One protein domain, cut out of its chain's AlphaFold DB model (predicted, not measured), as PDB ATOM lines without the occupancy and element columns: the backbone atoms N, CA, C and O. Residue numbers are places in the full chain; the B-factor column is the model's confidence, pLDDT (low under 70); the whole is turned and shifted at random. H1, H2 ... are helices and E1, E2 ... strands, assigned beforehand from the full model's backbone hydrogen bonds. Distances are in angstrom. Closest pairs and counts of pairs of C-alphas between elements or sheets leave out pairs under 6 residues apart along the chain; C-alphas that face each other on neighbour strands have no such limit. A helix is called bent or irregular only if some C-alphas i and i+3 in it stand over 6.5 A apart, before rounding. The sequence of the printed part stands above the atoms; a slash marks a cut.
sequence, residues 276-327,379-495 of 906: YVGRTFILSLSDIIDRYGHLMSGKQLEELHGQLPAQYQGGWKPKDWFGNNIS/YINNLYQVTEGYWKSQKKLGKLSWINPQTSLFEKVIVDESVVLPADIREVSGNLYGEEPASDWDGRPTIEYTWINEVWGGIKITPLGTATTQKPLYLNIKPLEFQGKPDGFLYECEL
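This is residues 276 to 327 and 379 to 495 of the 906 residues of an uncharacterized protein of Spirosoma terrae (UniProt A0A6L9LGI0). A long, twisted ribbon has two long antiparallel strands, E2 and E5, side by side as its spine; E1 beside E2 and E6 beside E5 widen one half, and E3 beside E2 and the short E4 beside E5 widen the other. H1 covers part of one face of the wider half, with H2 next to it, while H3 and the loop of residues 314 to 327 lengthen that end. The printed part has 169 residues, with three named helices and six named strands in the order E1 H1 H2 H3 E2 E3 E4 E5 E6; the class is mixed, helices and strands. The branched sheet is antiparallel but for the parallel pair E4 and E5. The whole is extended, with a radius of gyration of the C-alphas of 26.4 A and spans of 91 by 31 by 25 A.

E2, residues 383 to 403, is 60.0 A long and ends with C-alpha 403 at (4.724, -52.139, 60.501). E5, residues 446 to 463, is 51.4 A long. E1, residues 276 to 284, is 25.7 A long and begins with C-alpha 276 at (31.344, -39.392, 32.739). E3 is residues 410 to 416, E4 residues 426 to 428, and E6 residues 473 to 479, with C-alpha 479 at (25.748, -34.686, 43.989). H1 is residues 285 to 295, 14.5 A; H2 is 298 to 305 and H3 308 to 313.

E2 and E5 are antiparallel at 169 degrees, with N 385 and O 462 at 2.8 A. E1 and E3 lie on one side of E2 and E5 on the other; N 277 and O 390 are 2.9 A apart, and in the hairpin E2 and E3, N 398 and O 415 are 2.8 A apart. E4 and E6 lie on the other side of E5 from E2, with N 447 and O 426 at 3.0 A and, in the hairpin E5 and E6, N 461 and O 473 at 2.8 A. H1 is on the sheet at a height of 8.8 A, over E2 and, only just, E5, on which 3 of its C-alphas fall; it runs along the strands, at 6 degrees to E2 on the local plane. H1 is irregular, with C-alphas 291 and 294 7.7 A apart. H1 and H2 form a helical hairpin and touch, their closest C-alphas, Gly 293 and Leu 301, 7.3 A apart. H2 only grazes the sheet with residues 300 to 304, and H3 is not on it. Every O i to N i+4 pair is within hydrogen-bond range in H2 and H3, and 5 of 7 in H1.

The C-alphas of Phe 322 and Asp 440, the two farthest apart, are 91.7 A apart. Residues 328 to 378 are not printed; C-alphas 327 and 379 are 19.8 A apart across the cut. The link E4 to E5 is long, with 17 residues. Mean pLDDT of the printed part is 71.6, and 75 residues are under 70, among them 305 to 327 and 428 to 444.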
ATOM      1  N   TYR A 276      30.825 -40.729  32.498       91.00
ATOM      2  CA  TYR A 276      31.344 -39.392  32.739       91.00
ATOM      3  C   TYR A 276      31.300 -38.537  31.472       91.00
ATOM      4  O   TYR A 276      31.368 -39.052  30.350       91.00
ATOM      5  N   VAL A 277      31.225 -37.224  31.669       93.69
ATOM      6  CA  VAL A 277      31.290 -36.196  30.627       93.69
ATOM      7  C   VAL A 277      31.825 -34.906  31.234       93.69
ATOM      8  O   VAL A 277      31.556 -34.603  32.394       93.69
ATOM      9  N   GLY A 278      32.576 -34.131  30.469       92.44
ATOM     10  CA  GLY A 278      33.074 -32.848  30.929       92.44
ATOM     11  C   GLY A 278      33.720 -32.048  29.816       92.44
ATOM     12  O   GLY A 278      33.784 -32.486  28.669       92.44
ATOM     13  N   ARG A 279      34.215 -30.864  30.154       91.19
ATOM     14  CA  ARG A 279      35.013 -30.049  29.240       91.19
ATOM     15  C   ARG A 279      36.216 -29.452  29.947       91.19
ATOM     16  O   ARG A 279      36.141 -29.098  31.122       91.19
ATOM     17  N   THR A 280      37.304 -29.311  29.202       83.12
ATOM     18  CA  THR A 280      38.518 -28.622  29.636       83.12
ATOM     19  C   THR A 280      38.794 -27.485  28.669       83.12
ATOM     20  O   THR A 280      38.984 -27.694  27.469       83.12
ATOM     21  N   PHE A 281      38.784 -26.265  29.188       78.94
ATOM     22  CA  PHE A 281      38.935 -25.051  28.398       78.94
ATOM     23  C   PHE A 281      39.621 -23.968  29.225       78.94
ATOM     24  O   PHE A 281      39.835 -24.119  30.426       78.94
ATOM     25  N   ILE A 282      40.022 -22.895  28.558       74.75
ATOM     26  CA  ILE A 282      40.805 -21.826  29.166       74.75
ATOM     27  C   ILE A 282      39.901 -20.610  29.334       74.75
ATOM     28  O   ILE A 282      39.211 -20.221  28.392       74.75
ATOM     29  N   LEU A 283      39.912 -20.021  30.527       73.88
ATOM     30  CA  LEU A 283      39.177 -18.805  30.855       73.88
ATOM     31  C   LEU A 283      40.103 -17.738  31.433       73.88
ATOM     32  O   LEU A 283      41.130 -18.043  32.046       73.88
ATOM     33  N   SER A 284      39.711 -16.476  31.254       74.00
ATOM     34  CA  SER A 284      40.304 -15.364  31.992       74.00
ATOM     35  C   SER A 284      39.758 -15.311  33.424       74.00
ATOM     36  O   SER A 284      38.690 -15.851  33.724       74.00
ATOM     37  N   LEU A 285      40.471 -14.617  34.314       75.12
ATOM     38  CA  LEU A 285      40.010 -14.360  35.683       75.12
ATOM     39  C   LEU A 285      38.606 -13.726  35.724       75.12
ATOM     40  O   LEU A 285      37.764 -14.142  36.515       75.12
ATOM     41  N   SER A 286      38.343 -12.745  34.859       77.25
ATOM     42  CA  SER A 286      37.047 -12.059  34.792       77.25
ATOM     43  C   SER A 286      35.919 -13.018  34.407       77.25
ATOM     44  O   SER A 286      34.901 -13.065  35.089       77.25
ATOM     45  N   ASP A 287      36.139 -13.860  33.393       80.94
ATOM     46  CA  ASP A 287      35.136 -14.837  32.951       80.94
ATOM     47  C   ASP A 287      34.836 -15.889  34.028       80.94
ATOM     48  O   ASP A 287      33.709 -16.375  34.143       80.94
ATOM     49  N   ILE A 288      35.845 -16.255  34.825       81.00
ATOM     50  CA  ILE A 288      35.686 -17.168  35.961       81.00
ATOM     51  C   ILE A 288      34.790 -16.557  37.032       81.00
ATOM     52  O   ILE A 288      33.923 -17.253  37.564       81.00
ATOM     53  N   ILE A 289      34.981 -15.275  37.346       82.38
ATOM     54  CA  ILE A 289      34.162 -14.565  38.333       82.38
ATOM     55  C   ILE A 289      32.721 -14.448  37.825       82.38
ATOM     56  O   ILE A 289      31.793 -14.767  38.566       82.38
ATOM     57  N   ASP A 290      32.527 -14.094  36.556       84.50
ATOM     58  CA  ASP A 290      31.190 -13.960  35.971       84.50
ATOM     59  C   ASP A 290      30.433 -15.299  35.932       84.50
ATOM     60  O   ASP A 290      29.234 -15.351  36.212       84.50
ATOM     61  N   ARG A 291      31.120 -16.410  35.622       84.56
ATOM     62  CA  ARG A 291      30.495 -17.744  35.539       84.56
ATOM     63  C   ARG A 291      30.316 -18.412  36.899       84.56
ATOM     64  O   ARG A 291      29.247 -18.953  37.179       84.56
ATOM     65  N   TYR A 292      31.348 -18.399  37.736       85.69
ATOM     66  CA  TYR A 292      31.422 -19.218  38.949       85.69
ATOM     67  C   TYR A 292      31.488 -18.407  40.238       85.69
ATOM     68  O   TYR A 292      31.494 -19.008  41.308       85.69
ATOM     69  N   GLY A 293      31.498 -17.074  40.184       81.62
ATOM     70  CA  GLY A 293      31.597 -16.232  41.379       81.62
ATOM     71  C   GLY A 293      30.507 -16.515  42.415       81.62
ATOM     72  O   GLY A 293      30.778 -16.483  43.609       81.62
ATOM     73  N   HIS A 294      29.308 -16.909  41.975       83.56
ATOM     74  CA  HIS A 294      28.205 -17.314  42.857       83.56
ATOM     75  C   HIS A 294      28.452 -18.629  43.629       83.56
ATOM     76  O   HIS A 294      27.741 -18.909  44.591       83.56
ATOM     77  N   LEU A 295      29.434 -19.437  43.213       82.19
ATOM     78  CA  LEU A 295      29.833 -20.695  43.856       82.19
ATOM     79  C   LEU A 295      31.061 -20.533  44.764       82.19
ATOM     80  O   LEU A 295      31.423 -21.477  45.466       82.19
ATOM     81  N   MET A 296      31.724 -19.373  44.727       83.88
ATOM     82  CA  MET A 296      32.958 -19.114  45.467       83.88
ATOM     83  C   MET A 296      32.691 -18.337  46.756       83.88
ATOM     84  O   MET A 296      31.809 -17.484  46.833       83.88
ATOM     85  N   SER A 297      33.507 -18.590  47.775       83.62
ATOM     86  CA  SER A 297      33.576 -17.728  48.958       83.62
ATOM     87  C   SER A 297      34.384 -16.455  48.674       83.62
ATOM     88  O   SER A 297      35.266 -16.447  47.814       83.62
ATOM     89  N   GLY A 298      34.150 -15.386  49.446       79.44
ATOM     90  CA  GLY A 298      34.901 -14.128  49.303       79.44
ATOM     91  C   GLY A 298      36.423 -14.314  49.393       79.44
ATOM     92  O   GLY A 298      37.158 -13.739  48.600       79.44
ATOM     93  N   LYS A 299      36.889 -15.213  50.271       79.62
ATOM     94  CA  LYS A 299      38.315 -15.564  50.382       79.62
ATOM     95  C   LYS A 299      38.855 -16.230  49.118       79.62
ATOM     96  O   LYS A 299      39.939 -15.887  48.671       79.62
ATOM     97  N   GLN A 300      38.096 -17.152  48.522       79.25
ATOM     98  CA  GLN A 300      38.505 -17.820  47.282       79.25
ATOM     99  C   GLN A 300      38.588 -16.838  46.109       79.25
ATOM    100  O   GLN A 300      39.477 -16.974  45.277       79.25
ATOM    101  N   LEU A 301      37.709 -15.829  46.056       76.75
ATOM    102  CA  LEU A 301      37.776 -14.761  45.052       76.75
ATOM    103  C   LEU A 301      39.030 -13.891  45.224       76.75
ATOM    104  O   LEU A 301      39.705 -13.582  44.243       76.75
ATOM    105  N   GLU A 302      39.373 -13.534  46.463       73.88
ATOM    106  CA  GLU A 302      40.612 -12.811  46.777       73.88
ATOM    107  C   GLU A 302      41.862 -13.645  46.438       73.88
ATOM    108  O   GLU A 302      42.815 -13.128  45.855       73.88
ATOM    109  N   GLU A 303      41.843 -14.951  46.726       71.81
ATOM    110  CA  GLU A 303      42.922 -15.889  46.384       71.81
ATOM    111  C   GLU A 303      43.105 -16.061  44.865       71.81
ATOM    112  O   GLU A 303      44.245 -16.162  44.398       71.81
ATOM    113  N   LEU A 304      42.013 -16.035  44.087       70.19
ATOM    114  CA  LEU A 304      42.027 -16.086  42.615       70.19
ATOM    115  C   LEU A 304      42.640 -14.822  41.995       70.19
ATOM    116  O   LEU A 304      43.296 -14.888  40.957       70.19
ATOM    117  N   HIS A 305      42.496 -13.670  42.653       63.88
ATOM    118  CA  HIS A 305      43.211 -12.446  42.282       63.88
ATOM    119  C   HIS A 305      44.723 -12.511  42.583       63.88
ATOM    120  O   HIS A 305      45.497 -11.727  42.023       63.88
ATOM    121  N   GLY A 306      45.165 -13.454  43.422       62.81
ATOM    122  CA  GLY A 306      46.573 -13.698  43.727       62.81
ATOM    123  C   GLY A 306      47.289 -12.499  44.362       62.81
ATOM    124  O   GLY A 306      46.697 -11.680  45.061       62.81
ATOM    125  N   GLN A 307      48.598 -12.380  44.120       53.62
ATOM    126  CA  GLN A 307      49.425 -11.281  44.645       53.62
ATOM    127  C   GLN A 307      49.375  -9.998  43.799       53.62
ATOM    128  O   GLN A 307      50.073  -9.041  44.131       53.62
ATOM    129  N   LEU A 308      48.576  -9.929  42.728       53.00
ATOM    130  CA  LEU A 308      48.491  -8.740  41.863       53.00
ATOM    131  C   LEU A 308      48.171  -7.444  42.647       53.00
ATOM    132  O   LEU A 308      48.867  -6.445  42.440       53.00
ATOM    133  N   PRO A 309      47.218  -7.434  43.607       50.91
ATOM    134  CA  PRO A 309      46.975  -6.259  44.447       50.91
ATOM    135  C   PRO A 309      48.171  -5.930  45.353       50.91
ATOM    136  O   PRO A 309      48.513  -4.761  45.532       50.91
ATOM    137  N   ALA A 310      48.842  -6.955  45.890       51.03
ATOM    138  CA  ALA A 310      49.991  -6.805  46.781       51.03
ATOM    139  C   ALA A 310      51.250  -6.305  46.047       51.03
ATOM    140  O   ALA A 310      51.997  -5.507  46.603       51.03
ATOM    141  N   GLN A 311      51.469  -6.699  44.789       50.47
ATOM    142  CA  GLN A 311      52.555  -6.187  43.942       50.47
ATOM    143  C   GLN A 311      52.341  -4.714  43.567       50.47
ATOM    144  O   GLN A 311      53.290  -3.928  43.607       50.47
ATOM    145  N   TYR A 312      51.092  -4.319  43.282       50.69
ATOM    146  CA  TYR A 312      50.736  -2.923  43.013       50.69
ATOM    147  C   TYR A 312      50.872  -2.034  44.264       50.69
ATOM    148  O   TYR A 312      51.364  -0.907  44.179       50.69
ATOM    149  N   GLN A 313      50.492  -2.545  45.443       53.44
ATOM    150  CA  GLN A 313      50.674  -1.855  46.729       53.44
ATOM    151  C   GLN A 313      52.140  -1.855  47.209       53.44
ATOM    152  O   GLN A 313      52.575  -0.896  47.841       53.44
ATOM    153  N   GLY A 314      52.921  -2.884  46.864       54.56
ATOM    154  CA  GLY A 314      54.331  -3.069  47.232       54.56
ATOM    155  C   GLY A 314      55.347  -2.296  46.383       54.56
ATOM    156  O   GLY A 314      56.549  -2.506  46.531       54.56
ATOM    157  N   GLY A 315      54.895  -1.399  45.499       52.16
ATOM    158  CA  GLY A 315      55.756  -0.444  44.792       52.16
ATOM    159  C   GLY A 315      56.195  -0.842  43.380       52.16
ATOM    160  O   GLY A 315      56.802  -0.013  42.698       52.16
ATOM    161  N   TRP A 316      55.852  -2.038  42.887       53.09
ATOM    162  CA  TRP A 316      56.021  -2.359  41.467       53.09
ATOM    163  C   TRP A 316      54.819  -1.822  40.686       53.09
ATOM    164  O   TRP A 316      53.766  -2.450  40.599       53.09
ATOM    165  N   LYS A 317      54.964  -0.609  40.146       59.56
ATOM    166  CA  LYS A 317      53.979  -0.015  39.239       59.56
ATOM    167  C   LYS A 317      54.412  -0.291  37.799       59.56
ATOM    168  O   LYS A 317      55.574  -0.018  37.480       59.56
ATOM    169  N   PRO A 318      53.527  -0.809  36.927       57.25
ATOM    170  CA  PRO A 318      53.851  -0.941  35.514       57.25
ATOM    171  C   PRO A 318      54.239   0.433  34.971       57.25
ATOM    172  O   PRO A 318      53.649   1.441  35.353       57.25
ATOM    173  N   LYS A 319      55.280   0.491  34.143       60.12
ATOM    174  CA  LYS A 319      55.781   1.750  33.593       60.12
ATOM    175  C   LYS A 319      55.206   1.996  32.204       60.12
ATOM    176  O   LYS A 319      55.001   1.047  31.448       60.12
ATOM    177  N   ASP A 320      54.938   3.252  31.872       59.38
ATOM    178  CA  ASP A 320      54.624   3.647  30.500       59.38
ATOM    179  C   ASP A 320      55.869   3.510  29.600       59.38
ATOM    180  O   ASP A 320      56.971   3.194  30.059       59.38
ATOM    181  N   TRP A 321      55.700   3.748  28.297       49.59
ATOM    182  CA  TRP A 321      56.810   3.735  27.334       49.59
ATOM    183  C   TRP A 321      57.941   4.719  27.699       49.59
ATOM    184  O   TRP A 321      59.086   4.533  27.294       49.59
ATOM    185  N   PHE A 322      57.636   5.745  28.495       56.81
ATOM    186  CA  PHE A 322      58.563   6.777  28.948       56.81
ATOM    187  C   PHE A 322      59.189   6.466  30.320       56.81
ATOM    188  O   PHE A 322      59.979   7.260  30.828       56.81
ATOM    189  N   GLY A 323      58.890   5.307  30.916       59.38
ATOM    190  CA  GLY A 323      59.438   4.880  32.200       59.38
ATOM    191  C   GLY A 323      58.726   5.451  33.434       59.38
ATOM    192  O   GLY A 323      59.185   5.197  34.554       59.38
ATOM    193  N   ASN A 324      57.617   6.174  33.263       65.12
ATOM    194  CA  ASN A 324      56.806   6.706  34.357       65.12
ATOM    195  C   ASN A 324      55.909   5.620  34.938       65.12
ATOM    196  O   ASN A 324      55.334   4.816  34.209       65.12
ATOM    197  N   ASN A 325      55.727   5.631  36.254       64.31
ATOM    198  CA  ASN A 325      54.831   4.697  36.922       64.31
ATOM    199  C   ASN A 325      53.371   4.968  36.534       64.31
ATOM    200  O   ASN A 325      52.836   6.041  36.810       64.31
ATOM    201  N   ILE A 326      52.709   3.967  35.966       62.00
ATOM    202  CA  ILE A 326      51.284   3.995  35.659       62.00
ATOM    203  C   ILE A 326      50.501   3.865  36.969       62.00
ATOM    204  O   ILE A 326      50.725   2.949  37.764       62.00
ATOM    205  N   SER A 327      49.569   4.796  37.190       63.44
ATOM    206  CA  SER A 327      48.581   4.719  38.265       63.44
ATOM    207  C   SER A 327      47.195   4.519  37.661       63.44
ATOM    208  O   SER A 327      46.625   5.454  37.106       63.44
ATOM    209  N   TYR A 379      50.238 -12.382  29.239       47.97
ATOM    210  CA  TYR A 379      48.832 -12.781  29.110       47.97
ATOM    211  C   TYR A 379      48.596 -14.196  29.630       47.97
ATOM    212  O   TYR A 379      47.610 -14.434  30.322       47.97
ATOM    213  N   ILE A 380      49.526 -15.118  29.356       47.31
ATOM    214  CA  ILE A 380      49.425 -16.525  29.776       47.31
ATOM    215  C   ILE A 380      49.353 -16.641  31.306       47.31
ATOM    216  O   ILE A 380      48.569 -17.438  31.806       47.31
ATOM    217  N   ASN A 381      50.082 -15.789  32.037       51.06
ATOM    218  CA  ASN A 381      50.125 -15.807  33.504       51.06
ATOM    219  C   ASN A 381      48.795 -15.438  34.195       51.06
ATOM    220  O   ASN A 381      48.677 -15.653  35.397       51.06
ATOM    221  N   ASN A 382      47.811 -14.887  33.470       57.47
ATOM    222  CA  ASN A 382      46.485 -14.532  34.001       57.47
ATOM    223  C   ASN A 382      45.361 -15.431  33.449       57.47
ATOM    224  O   ASN A 382      44.176 -15.129  33.633       57.47
ATOM    225  N   LEU A 383      45.718 -16.505  32.742       68.44
ATOM    226  CA  LEU A 383      44.774 -17.488  32.226       68.44
ATOM    227  C   LEU A 383      44.690 -18.691  33.161       68.44
ATOM    228  O   LEU A 383      45.663 -19.110  33.787       68.44
ATOM    229  N   TYR A 384      43.506 -19.283  33.207       72.62
ATOM    230  CA  TYR A 384      43.217 -20.439  34.034       72.62
ATOM    231  C   TYR A 384      42.628 -21.548  33.172       72.62
ATOM    232  O   TYR A 384      41.707 -21.328  32.386       72.62
ATOM    233  N   GLN A 385      43.148 -22.758  33.340       77.25
ATOM    234  CA  GLN A 385      42.527 -23.965  32.823       77.25
ATOM    235  C   GLN A 385      41.379 -24.357  33.750       77.25
ATOM    236  O   GLN A 385      41.585 -24.666  34.924       77.25
ATOM    237  N   VAL A 386      40.171 -24.380  33.203       83.81
ATOM    238  CA  VAL A 386      38.963 -24.798  33.904       83.81
ATOM    239  C   VAL A 386      38.534 -26.156  33.374       83.81
ATOM    240  O   VAL A 386      38.385 -26.355  32.168       83.81
ATOM    241  N   THR A 387      38.351 -27.101  34.291       87.38
ATOM    242  CA  THR A 387      37.782 -28.416  34.012       87.38
ATOM    243  C   THR A 387      36.447 -28.530  34.723       87.38
ATOM    244  O   THR A 387      36.391 -28.513  35.951       87.38
ATOM    245  N   GLU A 388      35.380 -28.660  33.947       92.19
ATOM    246  CA  GLU A 388      34.054 -29.014  34.446       92.19
ATOM    247  C   GLU A 388      33.824 -30.491  34.157       92.19
ATOM    248  O   GLU A 388      33.985 -30.927  33.016       92.19
ATOM    249  N   GLY A 389      33.466 -31.265  35.177       92.06
ATOM    250  CA  GLY A 389      33.294 -32.706  35.044       92.06
ATOM    251  C   GLY A 389      32.070 -33.212  35.790       92.06
ATOM    252  O   GLY A 389      31.821 -32.828  36.932       92.06
ATOM    253  N   TYR A 390      31.346 -34.117  35.139       93.81
ATOM    254  CA  TYR A 390      30.244 -34.883  35.700       93.81
ATOM    255  C   TYR A 390      30.558 -36.371  35.606       93.81
ATOM    256  O   TYR A 390      31.031 -36.841  34.569       93.81
ATOM    257  N   TRP A 391      30.278 -37.125  36.667       92.31
ATOM    258  CA  TRP A 391      30.497 -38.570  36.694       92.31
ATOM    259  C   TRP A 391      29.464 -39.295  37.551       92.31
ATOM    260  O   TRP A 391      28.835 -38.710  38.433       92.31
ATOM    261  N   LYS A 392      29.285 -40.589  37.286       90.00
ATOM    262  CA  LYS A 392      28.418 -41.479  38.061       90.00
ATOM    263  C   LYS A 392      29.201 -42.113  39.211       90.00
ATOM    264  O   LYS A 392      30.242 -42.728  38.993       90.00
ATOM    265  N   SER A 393      28.664 -41.992  40.418       89.75
ATOM    266  CA  SER A 393      29.126 -42.646  41.646       89.75
ATOM    267  C   SER A 393      27.988 -43.492  42.228       89.75
ATOM    268  O   SER A 393      26.836 -43.313  41.841       89.75
ATOM    269  N   GLN A 394      28.271 -44.423  43.141       87.62
ATOM    270  CA  GLN A 394      27.231 -45.226  43.788       87.62
ATOM    271  C   GLN A 394      26.931 -44.708  45.195       87.62
ATOM    272  O   GLN A 394      27.845 -44.373  45.946       87.62
ATOM    273  N   LYS A 395      25.651 -44.649  45.560       84.88
ATOM    274  CA  LYS A 395      25.155 -44.285  46.892       84.88
ATOM    275  C   LYS A 395      24.416 -45.475  47.500       84.88
ATOM    276  O   LYS A 395      23.659 -46.131  46.782       84.88
ATOM    277  N   LYS A 396      24.627 -45.779  48.782       81.44
ATOM    278  CA  LYS A 396      23.907 -46.867  49.450       81.44
ATOM    279  C   LYS A 396      22.512 -46.361  49.822       81.44
ATOM    280  O   LYS A 396      22.338 -45.236  50.274       81.44
ATOM    281  N   LEU A 397      21.503 -47.191  49.617       78.12
ATOM    282  CA  LEU A 397      20.133 -46.970  50.063       78.12
ATOM    283  C   LEU A 397      19.655 -48.203  50.815       78.12
ATOM    284  O   LEU A 397      19.990 -49.327  50.446       78.12
ATOM    285  N   GLY A 398      18.869 -47.983  51.862       74.94
ATOM    286  CA  GLY A 398      18.209 -49.031  52.626       74.94
ATOM    287  C   GLY A 398      16.722 -49.091  52.299       74.94
ATOM    288  O   GLY A 398      16.037 -48.074  52.301       74.94
ATOM    289  N   LYS A 399      16.185 -50.278  52.046       77.12
ATOM    290  CA  LYS A 399      14.742 -50.528  52.031       77.12
ATOM    291  C   LYS A 399      14.325 -50.941  53.435       77.12
ATOM    292  O   LYS A 399      14.636 -52.051  53.860       77.12
ATOM    293  N   LEU A 400      13.645 -50.049  54.146       76.25
ATOM    294  CA  LEU A 400      13.073 -50.315  55.459       76.25
ATOM    295  C   LEU A 400      11.685 -50.929  55.285       76.25
ATOM    296  O   LEU A 400      10.777 -50.294  54.748       76.25
ATOM    297  N   SER A 401      11.520 -52.159  55.753       77.06
ATOM    298  CA  SER A 401      10.225 -52.830  55.830       77.06
ATOM    299  C   SER A 401       9.806 -52.888  57.291       77.06
ATOM    300  O   SER A 401      10.481 -53.518  58.105       77.06
ATOM    301  N   TRP A 402       8.722 -52.204  57.644       75.25
ATOM    302  CA  TRP A 402       8.249 -52.118  59.025       75.25
ATOM    303  C   TRP A 402       6.721 -52.036  59.080       75.25
ATOM    304  O   TRP A 402       6.061 -51.714  58.093       75.25
ATOM    305  N   ILE A 403       6.149 -52.358  60.238       73.94
ATOM    306  CA  ILE A 403       4.724 -52.139  60.501       73.94
ATOM    307  C   ILE A 403       4.595 -50.743  61.092       73.94
ATOM    308  O   ILE A 403       5.153 -50.475  62.157       73.94
ATOM    309  N   ASN A 404       3.862 -49.863  60.415       71.19
ATOM    310  CA  ASN A 404       3.645 -48.513  60.909       71.19
ATOM    311  C   ASN A 404       2.750 -48.559  62.175       71.19
ATOM    312  O   ASN A 404       1.623 -49.057  62.107       71.19
ATOM    313  N   PRO A 405       3.202 -48.030  63.333       69.56
ATOM    314  CA  PRO A 405       2.470 -48.071  64.597       69.56
ATOM    315  C   PRO A 405       1.125 -47.342  64.567       69.56
ATOM    316  O   PRO A 405       0.261 -47.627  65.391       69.56
ATOM    317  N   GLN A 406       0.951 -46.374  63.659       72.38
ATOM    318  CA  GLN A 406      -0.255 -45.547  63.574       72.38
ATOM    319  C   GLN A 406      -1.308 -46.144  62.640       72.38
ATOM    320  O   GLN A 406      -2.498 -46.073  62.935       72.38
ATOM    321  N   THR A 407      -0.883 -46.735  61.522       71.44
ATOM    322  CA  THR A 407      -1.790 -47.293  60.506       71.44
ATOM    323  C   THR A 407      -1.970 -48.806  60.645       71.44
ATOM    324  O   THR A 407      -2.906 -49.353  60.072       71.44
ATOM    325  N   SER A 408      -1.110 -49.487  61.420       66.25
ATOM    326  CA  SER A 408      -1.020 -50.959  61.514       66.25
ATOM    327  C   SER A 408      -0.844 -51.658  60.159       66.25
ATOM    328  O   SER A 408      -1.058 -52.863  60.044       66.25
ATOM    329  N   LEU A 409      -0.452 -50.908  59.126       72.81
ATOM    330  CA  LEU A 409      -0.186 -51.413  57.788       72.81
ATOM    331  C   LEU A 409       1.308 -51.681  57.630       72.81
ATOM    332  O   LEU A 409       2.158 -51.002  58.212       72.81
ATOM    333  N   PHE A 410       1.618 -52.693  56.829       66.88
ATOM    334  CA  PHE A 410       2.983 -52.975  56.418       66.88
ATOM    335  C   PHE A 410       3.417 -51.934  55.387       66.88
ATOM    336  O   PHE A 410       2.835 -51.844  54.306       66.88
ATOM    337  N   GLU A 411       4.435 -51.149  55.725       70.69
ATOM    338  CA  GLU A 411       4.953 -50.084  54.874       70.69
ATOM    339  C   GLU A 411       6.404 -50.383  54.479       70.69
ATOM    340  O   GLU A 411       7.249 -50.740  55.307       70.69
ATOM    341  N   LYS A 412       6.689 -50.226  53.182       69.06
ATOM    342  CA  LYS A 412       8.037 -50.291  52.611       69.06
ATOM    343  C   LYS A 412       8.485 -48.861  52.322       69.06
ATOM    344  O   LYS A 412       7.886 -48.190  51.484       69.06
ATOM    345  N   VAL A 413       9.530 -48.399  53.000       72.06
ATOM    346  CA  VAL A 413      10.078 -47.046  52.836       72.06
ATOM    347  C   VAL A 413      11.524 -47.145  52.365       72.06
ATOM    348  O   VAL A 413      12.305 -47.928  52.900       72.06
ATOM    349  N   ILE A 414      11.892 -46.355  51.356       72.44
ATOM    350  CA  ILE A 414      13.289 -46.212  50.934       72.44
ATOM    351  C   ILE A 414      13.930 -45.142  51.814       72.44
ATOM    352  O   ILE A 414      13.429 -44.026  51.925       72.44
ATOM    353  N   VAL A 415      15.032 -45.510  52.451       66.38
ATOM    354  CA  VAL A 415      15.715 -44.747  53.486       66.38
ATOM    355  C   VAL A 415      17.168 -44.532  53.064       66.38
ATOM    356  O   VAL A 415      17.812 -45.418  52.501       66.38
ATOM    357  N   ASP A 416      17.676 -43.330  53.310       65.50
ATOM    358  CA  ASP A 416      19.066 -42.964  53.042       65.50
ATOM    359  C   ASP A 416      20.002 -43.407  54.187       65.50
ATOM    360  O   ASP A 416      19.553 -43.613  55.313       65.50
ATOM    361  N   GLU A 417      21.311 -43.487  53.932       66.50
ATOM    362  CA  GLU A 417      22.352 -43.820  54.927       66.50
ATOM    363  C   GLU A 417      22.331 -42.902  56.166       66.50
ATOM    364  O   GLU A 417      22.836 -43.270  57.224       66.50
ATOM    365  N   SER A 418      21.770 -41.697  56.040       58.88
ATOM    366  CA  SER A 418      21.760 -40.659  57.078       58.88
ATOM    367  C   SER A 418      20.643 -40.800  58.117       58.88
ATOM    368  O   SER A 418      20.622 -40.049  59.096       58.88
ATOM    369  N   VAL A 419      19.702 -41.727  57.930       64.50
ATOM    370  CA  VAL A 419      18.569 -41.879  58.849       64.50
ATOM    371  C   VAL A 419      18.984 -42.678  60.079       64.50
ATOM    372  O   VAL A 419      19.510 -43.783  59.981       64.50
ATOM    373  N   VAL A 420      18.714 -42.119  61.263       61.66
ATOM    374  CA  VAL A 420      18.970 -42.790  62.542       61.66
ATOM    375  C   VAL A 420      17.973 -43.930  62.709       61.66
ATOM    376  O   VAL A 420      16.786 -43.716  62.957       61.66
ATOM    377  N   LEU A 421      18.471 -45.151  62.557       63.41
ATOM    378  CA  LEU A 421      17.696 -46.371  62.712       63.41
ATOM    379  C   LEU A 421      17.562 -46.733  64.207       63.41
ATOM    380  O   LEU A 421      18.553 -46.671  64.941       63.41
ATOM    381  N   PRO A 422      16.364 -47.119  64.686       61.69
ATOM    382  CA  PRO A 422      16.184 -47.735  65.999       61.69
ATOM    383  C   PRO A 422      17.071 -48.978  66.184       61.69
ATOM    384  O   PRO A 422      17.317 -49.717  65.236       61.69
ATOM    385  N   ALA A 423      17.507 -49.252  67.416       59.34
ATOM    386  CA  ALA A 423      18.462 -50.327  67.721       59.34
ATOM    387  C   ALA A 423      17.948 -51.770  67.482       59.34
ATOM    388  O   ALA A 423      18.734 -52.706  67.581       59.34
ATOM    389  N   ASP A 424      16.658 -51.963  67.180       63.97
ATOM    390  CA  ASP A 424      15.996 -53.279  67.059       63.97
ATOM    391  C   ASP A 424      15.728 -53.701  65.593       63.97
ATOM    392  O   ASP A 424      14.815 -54.474  65.304       63.97
ATOM    393  N   ILE A 425      16.493 -53.157  64.638       69.25
ATOM    394  CA  ILE A 425      16.337 -53.438  63.201       69.25
ATOM    395  C   ILE A 425      17.283 -54.558  62.761       69.25
ATOM    396  O   ILE A 425      18.486 -54.510  63.012       69.25
ATOM    397  N   ARG A 426      16.743 -55.562  62.060       69.56
ATOM    398  CA  ARG A 426      17.523 -56.671  61.487       69.56
ATOM    399  C   ARG A 426      17.972 -56.330  60.066       69.56
ATOM    400  O   ARG A 426      17.141 -56.075  59.196       69.56
ATOM    401  N   GLU A 427      19.275 -56.388  59.810       70.62
ATOM    402  CA  GLU A 427      19.820 -56.284  58.452       70.62
ATOM    403  C   GLU A 427      19.618 -57.604  57.695       70.62
ATOM    404  O   GLU A 427      19.963 -58.681  58.190       70.62
ATOM    405  N   VAL A 428      19.035 -57.526  56.498       68.19
ATOM    406  CA  VAL A 428      18.796 -58.674  55.613       68.19
ATOM    407  C   VAL A 428      19.428 -58.385  54.250       68.19
ATOM    408  O   VAL A 428      19.415 -57.254  53.770       68.19
ATOM    409  N   SER A 429      20.014 -59.399  53.612       61.62
ATOM    410  CA  SER A 429      20.509 -59.280  52.238       61.62
ATOM    411  C   SER A 429      19.337 -59.363  51.260       61.62
ATOM    412  O   SER A 429      18.695 -60.410  51.176       61.62
ATOM    413  N   GLY A 430      19.078 -58.294  50.510       64.19
ATOM    414  CA  GLY A 430      17.959 -58.220  49.570       64.19
ATOM    415  C   GLY A 430      18.149 -57.146  48.499       64.19
ATOM    416  O   GLY A 430      19.209 -56.528  48.402       64.19
ATOM    417  N   ASN A 431      17.128 -56.951  47.663       66.88
ATOM    418  CA  ASN A 431      17.118 -55.967  46.579       66.88
ATOM    419  C   ASN A 431      15.889 -55.050  46.708       66.88
ATOM    420  O   ASN A 431      14.811 -55.489  47.114       66.88
ATOM    421  N   LEU A 432      16.021 -53.792  46.270       65.19
ATOM    422  CA  LEU A 432      14.951 -52.787  46.259       65.19
ATOM    423  C   LEU A 432      13.654 -53.328  45.636       65.19
ATOM    424  O   LEU A 432      12.583 -53.175  46.224       65.19
ATOM    425  N   TYR A 433      13.765 -54.032  44.506       64.31
ATOM    426  CA  TYR A 433      12.634 -54.514  43.702       64.31
ATOM    427  C   TYR A 433      12.055 -55.877  44.121       64.31
ATOM    428  O   TYR A 433      11.154 -56.375  43.459       64.31
ATOM    429  N   GLY A 434      12.541 -56.496  45.204       61.72
ATOM    430  CA  GLY A 434      11.946 -57.739  45.713       61.72
ATOM    431  C   GLY A 434      10.499 -57.525  46.186       61.72
ATOM    432  O   GLY A 434      10.254 -56.715  47.094       61.72
ATOM    433  N   GLU A 435       9.548 -58.226  45.562       55.25
ATOM    434  CA  GLU A 435       8.110 -58.119  45.856       55.25
ATOM    435  C   GLU A 435       7.731 -58.811  47.172       55.25
ATOM    436  O   GLU A 435       6.960 -58.251  47.961       55.25
ATOM    437  N   GLU A 436       8.339 -59.957  47.467       54.84
ATOM    438  CA  GLU A 436       7.979 -60.783  48.617       54.84
ATOM    439  C   GLU A 436       8.732 -60.367  49.892       54.84
ATOM    440  O   GLU A 436       9.924 -60.044  49.832       54.84
ATOM    441  N   PRO A 437       8.076 -60.364  51.069       53.09
ATOM    442  CA  PRO A 437       8.821 -60.496  52.313       53.09
ATOM    443  C   PRO A 437       9.575 -61.831  52.258       53.09
ATOM    444  O   PRO A 437       9.041 -62.815  51.745       53.09
ATOM    445  N   ALA A 438      10.800 -61.891  52.788       55.06
ATOM    446  CA  ALA A 438      11.416 -63.187  53.061       55.06
ATOM    447  C   ALA A 438      10.379 -64.057  53.799       55.06
ATOM    448  O   ALA A 438       9.738 -63.563  54.730       55.06
ATOM    449  N   SER A 439      10.194 -65.314  53.386       52.56
ATOM    450  CA  SER A 439       9.203 -66.258  53.943       52.56
ATOM    451  C   SER A 439       9.253 -66.407  55.474       52.56
ATOM    452  O   SER A 439       8.319 -66.928  56.076       52.56
ATOM    453  N   ASP A 440      10.324 -65.903  56.090       56.09
ATOM    454  CA  ASP A 440      10.677 -65.985  57.502       56.09
ATOM    455  C   ASP A 440      10.542 -64.617  58.220       56.09
ATOM    456  O   ASP A 440      11.300 -64.307  59.144       56.09
ATOM    457  N   TRP A 441       9.654 -63.721  57.763       60.34
ATOM    458  CA  TRP A 441       9.499 -62.393  58.373       60.34
ATOM    459  C   TRP A 441       8.771 -62.451  59.729       60.34
ATOM    460  O   TRP A 441       7.548 -62.509  59.804       60.34
ATOM    461  N   ASP A 442       9.544 -62.350  60.814       61.56
ATOM    462  CA  ASP A 442       9.088 -62.384  62.218       61.56
ATOM    463  C   ASP A 442       8.337 -61.113  62.700       61.56
ATOM    464  O   ASP A 442       8.236 -60.862  63.903       61.56
ATOM    465  N   GLY A 443       7.864 -60.241  61.801       63.59
ATOM    466  CA  GLY A 443       7.182 -58.989  62.172       63.59
ATOM    467  C   GLY A 443       8.092 -57.881  62.729       63.59
ATOM    468  O   GLY A 443       7.609 -56.807  63.088       63.59
ATOM    469  N   ARG A 444       9.413 -58.109  62.793       67.06
ATOM    470  CA  ARG A 444      10.410 -57.096  63.182       67.06
ATOM    471  C   ARG A 444      10.752 -56.178  62.004       67.06
ATOM    472  O   ARG A 444      10.700 -56.636  60.858       67.06
ATOM    473  N   PRO A 445      11.145 -54.915  62.247       71.69
ATOM    474  CA  PRO A 445      11.597 -54.050  61.170       71.69
ATOM    475  C   PRO A 445      12.884 -54.616  60.558       71.69
ATOM    476  O   PRO A 445      13.844 -54.920  61.274       71.69
ATOM    477  N   THR A 446      12.907 -54.764  59.238       73.19
ATOM    478  CA  THR A 446      14.079 -55.232  58.489       73.19
ATOM    479  C   THR A 446      14.582 -54.146  57.553       73.19
ATOM    480  O   THR A 446      13.790 -53.379  56.999       73.19
ATOM    481  N   ILE A 447      15.901 -54.078  57.370       77.06
ATOM    482  CA  ILE A 447      16.523 -53.187  56.388       77.06
ATOM    483  C   ILE A 447      17.368 -53.974  55.389       77.06
ATOM    484  O   ILE A 447      18.218 -54.780  55.771       77.06
ATOM    485  N   GLU A 448      17.127 -53.730  54.103       78.38
ATOM    486  CA  GLU A 448      17.901 -54.298  52.998       78.38
ATOM    487  C   GLU A 448      18.698 -53.189  52.319       78.38
ATOM    488  O   GLU A 448      18.117 -52.279  51.726       78.38
ATOM    489  N   TYR A 449      20.027 -53.245  52.399       78.19
ATOM    490  CA  TYR A 449      20.880 -52.263  51.735       78.19
ATOM    491  C   TYR A 449      21.202 -52.667  50.299       78.19
ATOM    492  O   TYR A 449      21.595 -53.798  50.030       78.19
ATOM    493  N   THR A 450      21.150 -51.701  49.393       80.75
ATOM    494  CA  THR A 450      21.665 -51.824  48.028       80.75
ATOM    495  C   THR A 450      22.306 -50.516  47.582       80.75
ATOM    496  O   THR A 450      22.223 -49.503  48.269       80.75
ATOM    497  N   TRP A 451      22.967 -50.533  46.434       83.62
ATOM    498  CA  TRP A 451      23.608 -49.365  45.843       83.62
ATOM    499  C   TRP A 451      22.774 -48.854  44.677       83.62
ATOM    500  O   TRP A 451      22.308 -49.658  43.879       83.62
ATOM    501  N   ILE A 452      22.621 -47.539  44.552       84.12
ATOM    502  CA  ILE A 452      22.050 -46.878  43.373       84.12
ATOM    503  C   ILE A 452      23.072 -45.936  42.745       84.12
ATOM    504  O   ILE A 452      24.005 -45.490  43.413       84.12
ATOM    505  N   ASN A 453      22.891 -45.611  41.469       87.94
ATOM    506  CA  ASN A 453      23.736 -44.629  40.799       87.94
ATOM    507  C   ASN A 453      23.312 -43.204  41.184       87.94
ATOM    508  O   ASN A 453      22.129 -42.887  41.246       87.94
ATOM    509  N   GLU A 454      24.291 -42.336  41.396       87.44
ATOM    510  CA  GLU A 454      24.133 -40.921  41.705       87.44
ATOM    511  C   GLU A 454      25.125 -40.116  40.858       87.44
ATOM    512  O   GLU A 454      26.298 -40.480  40.748       87.44
ATOM    513  N   VAL A 455      24.672 -39.024  40.241       90.38
ATOM    514  CA  VAL A 455      25.551 -38.167  39.431       90.38
ATOM    515  C   VAL A 455      26.179 -37.087  40.300       90.38
ATOM    516  O   VAL A 455      25.481 -36.308  40.945       90.38
ATOM    517  N   TRP A 456      27.503 -37.015  40.265       91.50
ATOM    518  CA  TRP A 456      28.310 -35.980  40.893       91.50
ATOM    519  C   TRP A 456      28.780 -34.977  39.845       91.50
ATOM    520  O   TRP A 456      29.041 -35.339  38.696       91.50
ATOM    521  N   GLY A 457      28.872 -33.710  40.241       92.00
ATOM    522  CA  GLY A 457      29.424 -32.637  39.423       92.00
ATOM    523  C   GLY A 457      30.457 -31.845  40.204       92.00
ATOM    524  O   GLY A 457      30.384 -31.775  41.430       92.00
ATOM    525  N   GLY A 458      31.418 -31.257  39.502       91.06
ATOM    526  CA  GLY A 458      32.421 -30.401  40.118       91.06
ATOM    527  C   GLY A 458      33.233 -29.610  39.102       91.06
ATOM    528  O   GLY A 458      33.250 -29.921  37.907       91.06
ATOM    529  N   ILE A 459      33.901 -28.570  39.596       91.19
ATOM    530  CA  ILE A 459      34.699 -27.652  38.786       91.19
ATOM    531  C   ILE A 459      36.093 -27.555  39.400       91.19
ATOM    532  O   ILE A 459      36.238 -27.319  40.598       91.19
ATOM    533  N   LYS A 460      37.121 -27.714  38.570       88.19
ATOM    534  CA  LYS A 460      38.521 -27.511  38.939       88.19
ATOM    535  C   LYS A 460      39.091 -26.341  38.153       88.19
ATOM    536  O   LYS A 460      39.024 -26.333  36.926       88.19
ATOM    537  N   ILE A 461      39.695 -25.388  38.851       84.31
ATOM    538  CA  ILE A 461      40.364 -24.225  38.272       84.31
ATOM    539  C   ILE A 461      41.858 -24.342  38.564       84.31
ATOM    540  O   ILE A 461      42.278 -24.385  39.720       84.31
ATOM    541  N   THR A 462      42.661 -24.399  37.505       77.50
ATOM    542  CA  THR A 462      44.115 -24.554  37.577       77.50
ATOM    543  C   THR A 462      44.789 -23.360  36.895       77.50
ATOM    544  O   THR A 462      44.498 -23.108  35.727       77.50
ATOM    545  N   PRO A 463      45.674 -22.610  37.571       69.38
ATOM    546  CA  PRO A 463      46.408 -21.505  36.948       69.38
ATOM    547  C   PRO A 463      47.364 -22.015  35.857       69.38
ATOM    548  O   PRO A 463      48.024 -23.042  36.035       69.38
ATOM    549  N   LEU A 464      47.451 -21.301  34.730       59.78
ATOM    550  CA  LEU A 464      48.426 -21.558  33.663       59.78
ATOM    551  C   LEU A 464      49.642 -20.634  33.861       59.78
ATOM    552  O   LEU A 464      49.500 -19.418  33.854       59.78
ATOM    553  N   GLY A 465      50.848 -21.189  34.035       51.09
ATOM    554  CA  GLY A 465      52.090 -20.400  34.100       51.09
ATOM    555  C   GLY A 465      53.112 -20.873  35.137       51.09
ATOM    556  O   GLY A 465      52.866 -21.789  35.919       51.09
ATOM    557  N   THR A 466      54.294 -20.245  35.122       46.44
ATOM    558  CA  THR A 466      55.485 -20.651  35.903       46.44
ATOM    559  C   THR A 466      55.713 -19.818  37.171       46.44
ATOM    560  O   THR A 466      56.664 -20.062  37.915       46.44
ATOM    561  N   ALA A 467      54.877 -18.813  37.438       42.12
ATOM    562  CA  ALA A 467      55.039 -17.942  38.594       42.12
ATOM    563  C   ALA A 467      54.361 -18.548  39.835       42.12
ATOM    564  O   ALA A 467      53.169 -18.376  40.052       42.12
ATOM    565  N   THR A 468      55.148 -19.219  40.682       45.44
ATOM    566  CA  THR A 468      54.849 -19.407  42.118       45.44
ATOM    567  C   THR A 468      53.453 -19.960  42.455       45.44
ATOM    568  O   THR A 468      52.617 -19.283  43.041       45.44
ATOM    569  N   THR A 469      53.243 -21.234  42.127       48.22
ATOM    570  CA  THR A 469      52.434 -22.211  42.885       48.22
ATOM    571  C   THR A 469      51.154 -21.689  43.564       48.22
ATOM    572  O   THR A 469      50.999 -21.794  44.782       48.22
ATOM    573  N   GLN A 470      50.188 -21.190  42.791       58.91
ATOM    574  CA  GLN A 470      48.796 -21.163  43.248       58.91
ATOM    575  C   GLN A 470      48.250 -22.599  43.225       58.91
ATOM    576  O   GLN A 470      48.368 -23.309  42.224       58.91
ATOM    577  N   LYS A 471      47.704 -23.060  44.356       67.25
ATOM    578  CA  LYS A 471      47.059 -24.378  44.440       67.25
ATOM    579  C   LYS A 471      45.835 -24.405  43.512       67.25
ATOM    580  O   LYS A 471      45.167 -23.378  43.395       67.25
ATOM    581  N   PRO A 472      45.521 -25.548  42.874       76.25
ATOM    582  CA  PRO A 472      44.280 -25.679  42.123       76.25
ATOM    583  C   PRO A 472      43.088 -25.465  43.058       76.25
ATOM    584  O   PRO A 472      43.080 -25.949  44.192       76.25
ATOM    585  N   LEU A 473      42.094 -24.731  42.572       83.31
ATOM    586  CA  LEU A 473      40.864 -24.451  43.295       83.31
ATOM    587  C   LEU A 473      39.784 -25.438  42.853       83.31
ATOM    588  O   LEU A 473      39.508 -25.579  41.662       83.31
ATOM    589  N   TYR A 474      39.163 -26.096  43.824       87.31
ATOM    590  CA  TYR A 474      38.065 -27.030  43.610       87.31
ATOM    591  C   TYR A 474      36.763 -26.396  44.082       87.31
ATOM    592  O   TYR A 474      36.678 -25.895  45.204       87.31
ATOM    593  N   LEU A 475      35.752 -26.399  43.220       85.50
ATOM    594  CA  LEU A 475      34.479 -25.733  43.460       85.50
ATOM    595  C   LEU A 475      33.314 -26.696  43.283       85.50
ATOM    596  O   LEU A 475      33.262 -27.474  42.327       85.50
ATOM    597  N   ASN A 476      32.355 -26.567  44.201       82.56
ATOM    598  CA  ASN A 476      31.023 -27.159  44.125       82.56
ATOM    599  C   ASN A 476      31.019 -28.666  43.801       82.56
ATOM    600  O   ASN A 476      30.222 -29.113  42.980       82.56
ATOM    601  N   ILE A 477      31.908 -29.447  44.435       88.50
ATOM    602  CA  ILE A 477      31.925 -30.903  44.262       88.50
ATOM    603  C   ILE A 477      30.845 -31.542  45.133       88.50
ATOM    604  O   ILE A 477      31.054 -31.817  46.320       88.50
ATOM    605  N   LYS A 478      29.674 -31.762  44.538       88.94
ATOM    606  CA  LYS A 478      28.506 -32.335  45.215       88.94
ATOM    607  C   LYS A 478      27.664 -33.188  44.257       88.94
ATOM    608  O   LYS A 478      27.776 -33.024  43.037       88.94
ATOM    609  N   PRO A 479      26.807 -34.081  44.784       87.62
ATOM    610  CA  PRO A 479      25.748 -34.686  43.989       87.62
ATOM    611  C   PRO A 479      24.912 -33.608  43.302       87.62
ATOM    612  O   PRO A 479      24.583 -32.583  43.910       87.62
ATOM    613  N   LEU A 480      24.564 -33.831  42.038       86.31
ATOM    614  CA  LEU A 480      23.663 -32.937  41.325       86.31
ATOM    615  C   LEU A 480      22.299 -32.934  42.004       86.31
ATOM    616  O   LEU A 480      21.772 -33.987  42.362       86.31
ATOM    617  N   GLU A 481      21.724 -31.745  42.151       80.75
ATOM    618  CA  GLU A 481      20.429 -31.595  42.815       80.75
ATOM    619  C   GLU A 481      19.292 -32.176  41.970       80.75
ATOM    620  O   GLU A 481      18.368 -32.788  42.505       80.75
ATOM    621  N   PHE A 482      19.399 -32.036  40.645       81.06
ATOM    622  CA  PHE A 482      18.526 -32.695  39.690       81.06
ATOM    623  C   PHE A 482      19.295 -33.769  38.920       81.06
ATOM    624  O   PHE A 482      20.293 -33.489  38.256       81.06
ATOM    625  N   GLN A 483      18.801 -35.000  39.000       71.69
ATOM    626  CA  GLN A 483      19.332 -36.162  38.297       71.69
ATOM    627  C   GLN A 483      18.153 -36.758  37.540       71.69
ATOM    628  O   GLN A 483      17.366 -37.497  38.125       71.69
ATOM    629  N   GLY A 484      17.953 -36.338  36.287       67.31
ATOM    630  CA  GLY A 484      16.818 -36.794  35.480       67.31
ATOM    631  C   GLY A 484      16.732 -38.324  35.474       67.31
ATOM    632  O   GLY A 484      17.728 -38.989  35.181       67.31
ATOM    633  N   LYS A 485      15.561 -38.857  35.846       69.25
ATOM    634  CA  LYS A 485      15.248 -40.294  35.887       69.25
ATOM    635  C   LYS A 485      14.120 -40.577  34.893       69.25
ATOM    636  O   LYS A 485      12.953 -40.401  35.241       69.25
ATOM    637  N   PRO A 486      14.439 -40.975  33.654       58.00
ATOM    638  CA  PRO A 486      13.485 -40.978  32.550       58.00
ATOM    639  C   PRO A 486      12.322 -41.969  32.701       58.00
ATOM    640  O   PRO A 486      11.339 -41.788  31.998       58.00
ATOM    641  N   ASP A 487      12.399 -42.975  33.580       60.00
ATOM    642  CA  ASP A 487      11.335 -43.988  33.748       60.00
ATOM    643  C   ASP A 487      11.108 -44.399  35.218       60.00
ATOM    644  O   ASP A 487      10.663 -45.497  35.536       60.00
ATOM    645  N   GLY A 488      11.531 -43.564  36.173       61.66
ATOM    646  CA  GLY A 488      11.492 -43.920  37.601       61.66
ATOM    647  C   GLY A 488      12.428 -45.064  38.014       61.66
ATOM    648  O   GLY A 488      12.558 -45.351  39.205       61.66
ATOM    649  N   PHE A 489      13.123 -45.690  37.062       70.94
ATOM    650  CA  PHE A 489      14.149 -46.680  37.343       70.94
ATOM    651  C   PHE A 489      15.318 -46.024  38.087       70.94
ATOM    652  O   PHE A 489      15.974 -45.108  37.593       70.94
ATOM    653  N   LEU A 490      15.580 -46.491  39.310       71.81
ATOM    654  CA  LEU A 490      16.480 -45.814  40.250       71.81
ATOM    655  C   LEU A 490      17.956 -45.894  39.844       71.81
ATOM    656  O   LEU A 490      18.760 -45.101  40.327       71.81
ATOM    657  N   TYR A 491      18.315 -46.842  38.975       78.31
ATOM    658  CA  TYR A 491      19.690 -47.067  38.534       78.31
ATOM    659  C   TYR A 491      20.067 -46.270  37.275       78.31
ATOM    660  O   TYR A 491      21.259 -46.078  37.020       78.31
ATOM    661  N   GLU A 492      19.093 -45.798  36.492       77.88
ATOM    662  CA  GLU A 492      19.343 -45.041  35.261       77.88
ATOM    663  C   GLU A 492      19.307 -43.536  35.536       77.88
ATOM    664  O   GLU A 492      18.349 -42.830  35.230       77.88
ATOM    665  N   CYS A 493      20.387 -43.041  36.141       81.88
ATOM    666  CA  CYS A 493      20.612 -41.608  36.283       81.88
ATOM    667  C   CYS A 493      21.300 -41.062  35.027       81.88
ATOM    668  O   CYS A 493      22.315 -41.603  34.574       81.88
ATOM    669  N   GLU A 494      20.769 -39.977  34.476       86.38
ATOM    670  CA  GLU A 494      21.328 -39.314  33.298       86.38
ATOM    671  C   GLU A 494      22.243 -38.142  33.677       86.38
ATOM    672  O   GLU A 494      21.947 -37.367  34.589       86.38
ATOM    673  N   LEU A 495      23.326 -37.957  32.921       91.06
ATOM    674  CA  LEU A 495      24.199 -36.789  33.033       91.06
ATOM    675  C   LEU A 495      23.461 -35.513  32.562       91.06
ATOM    676  O   LEU A 495      22.517 -35.588  31.766       91.06
TER     677      LEU A 495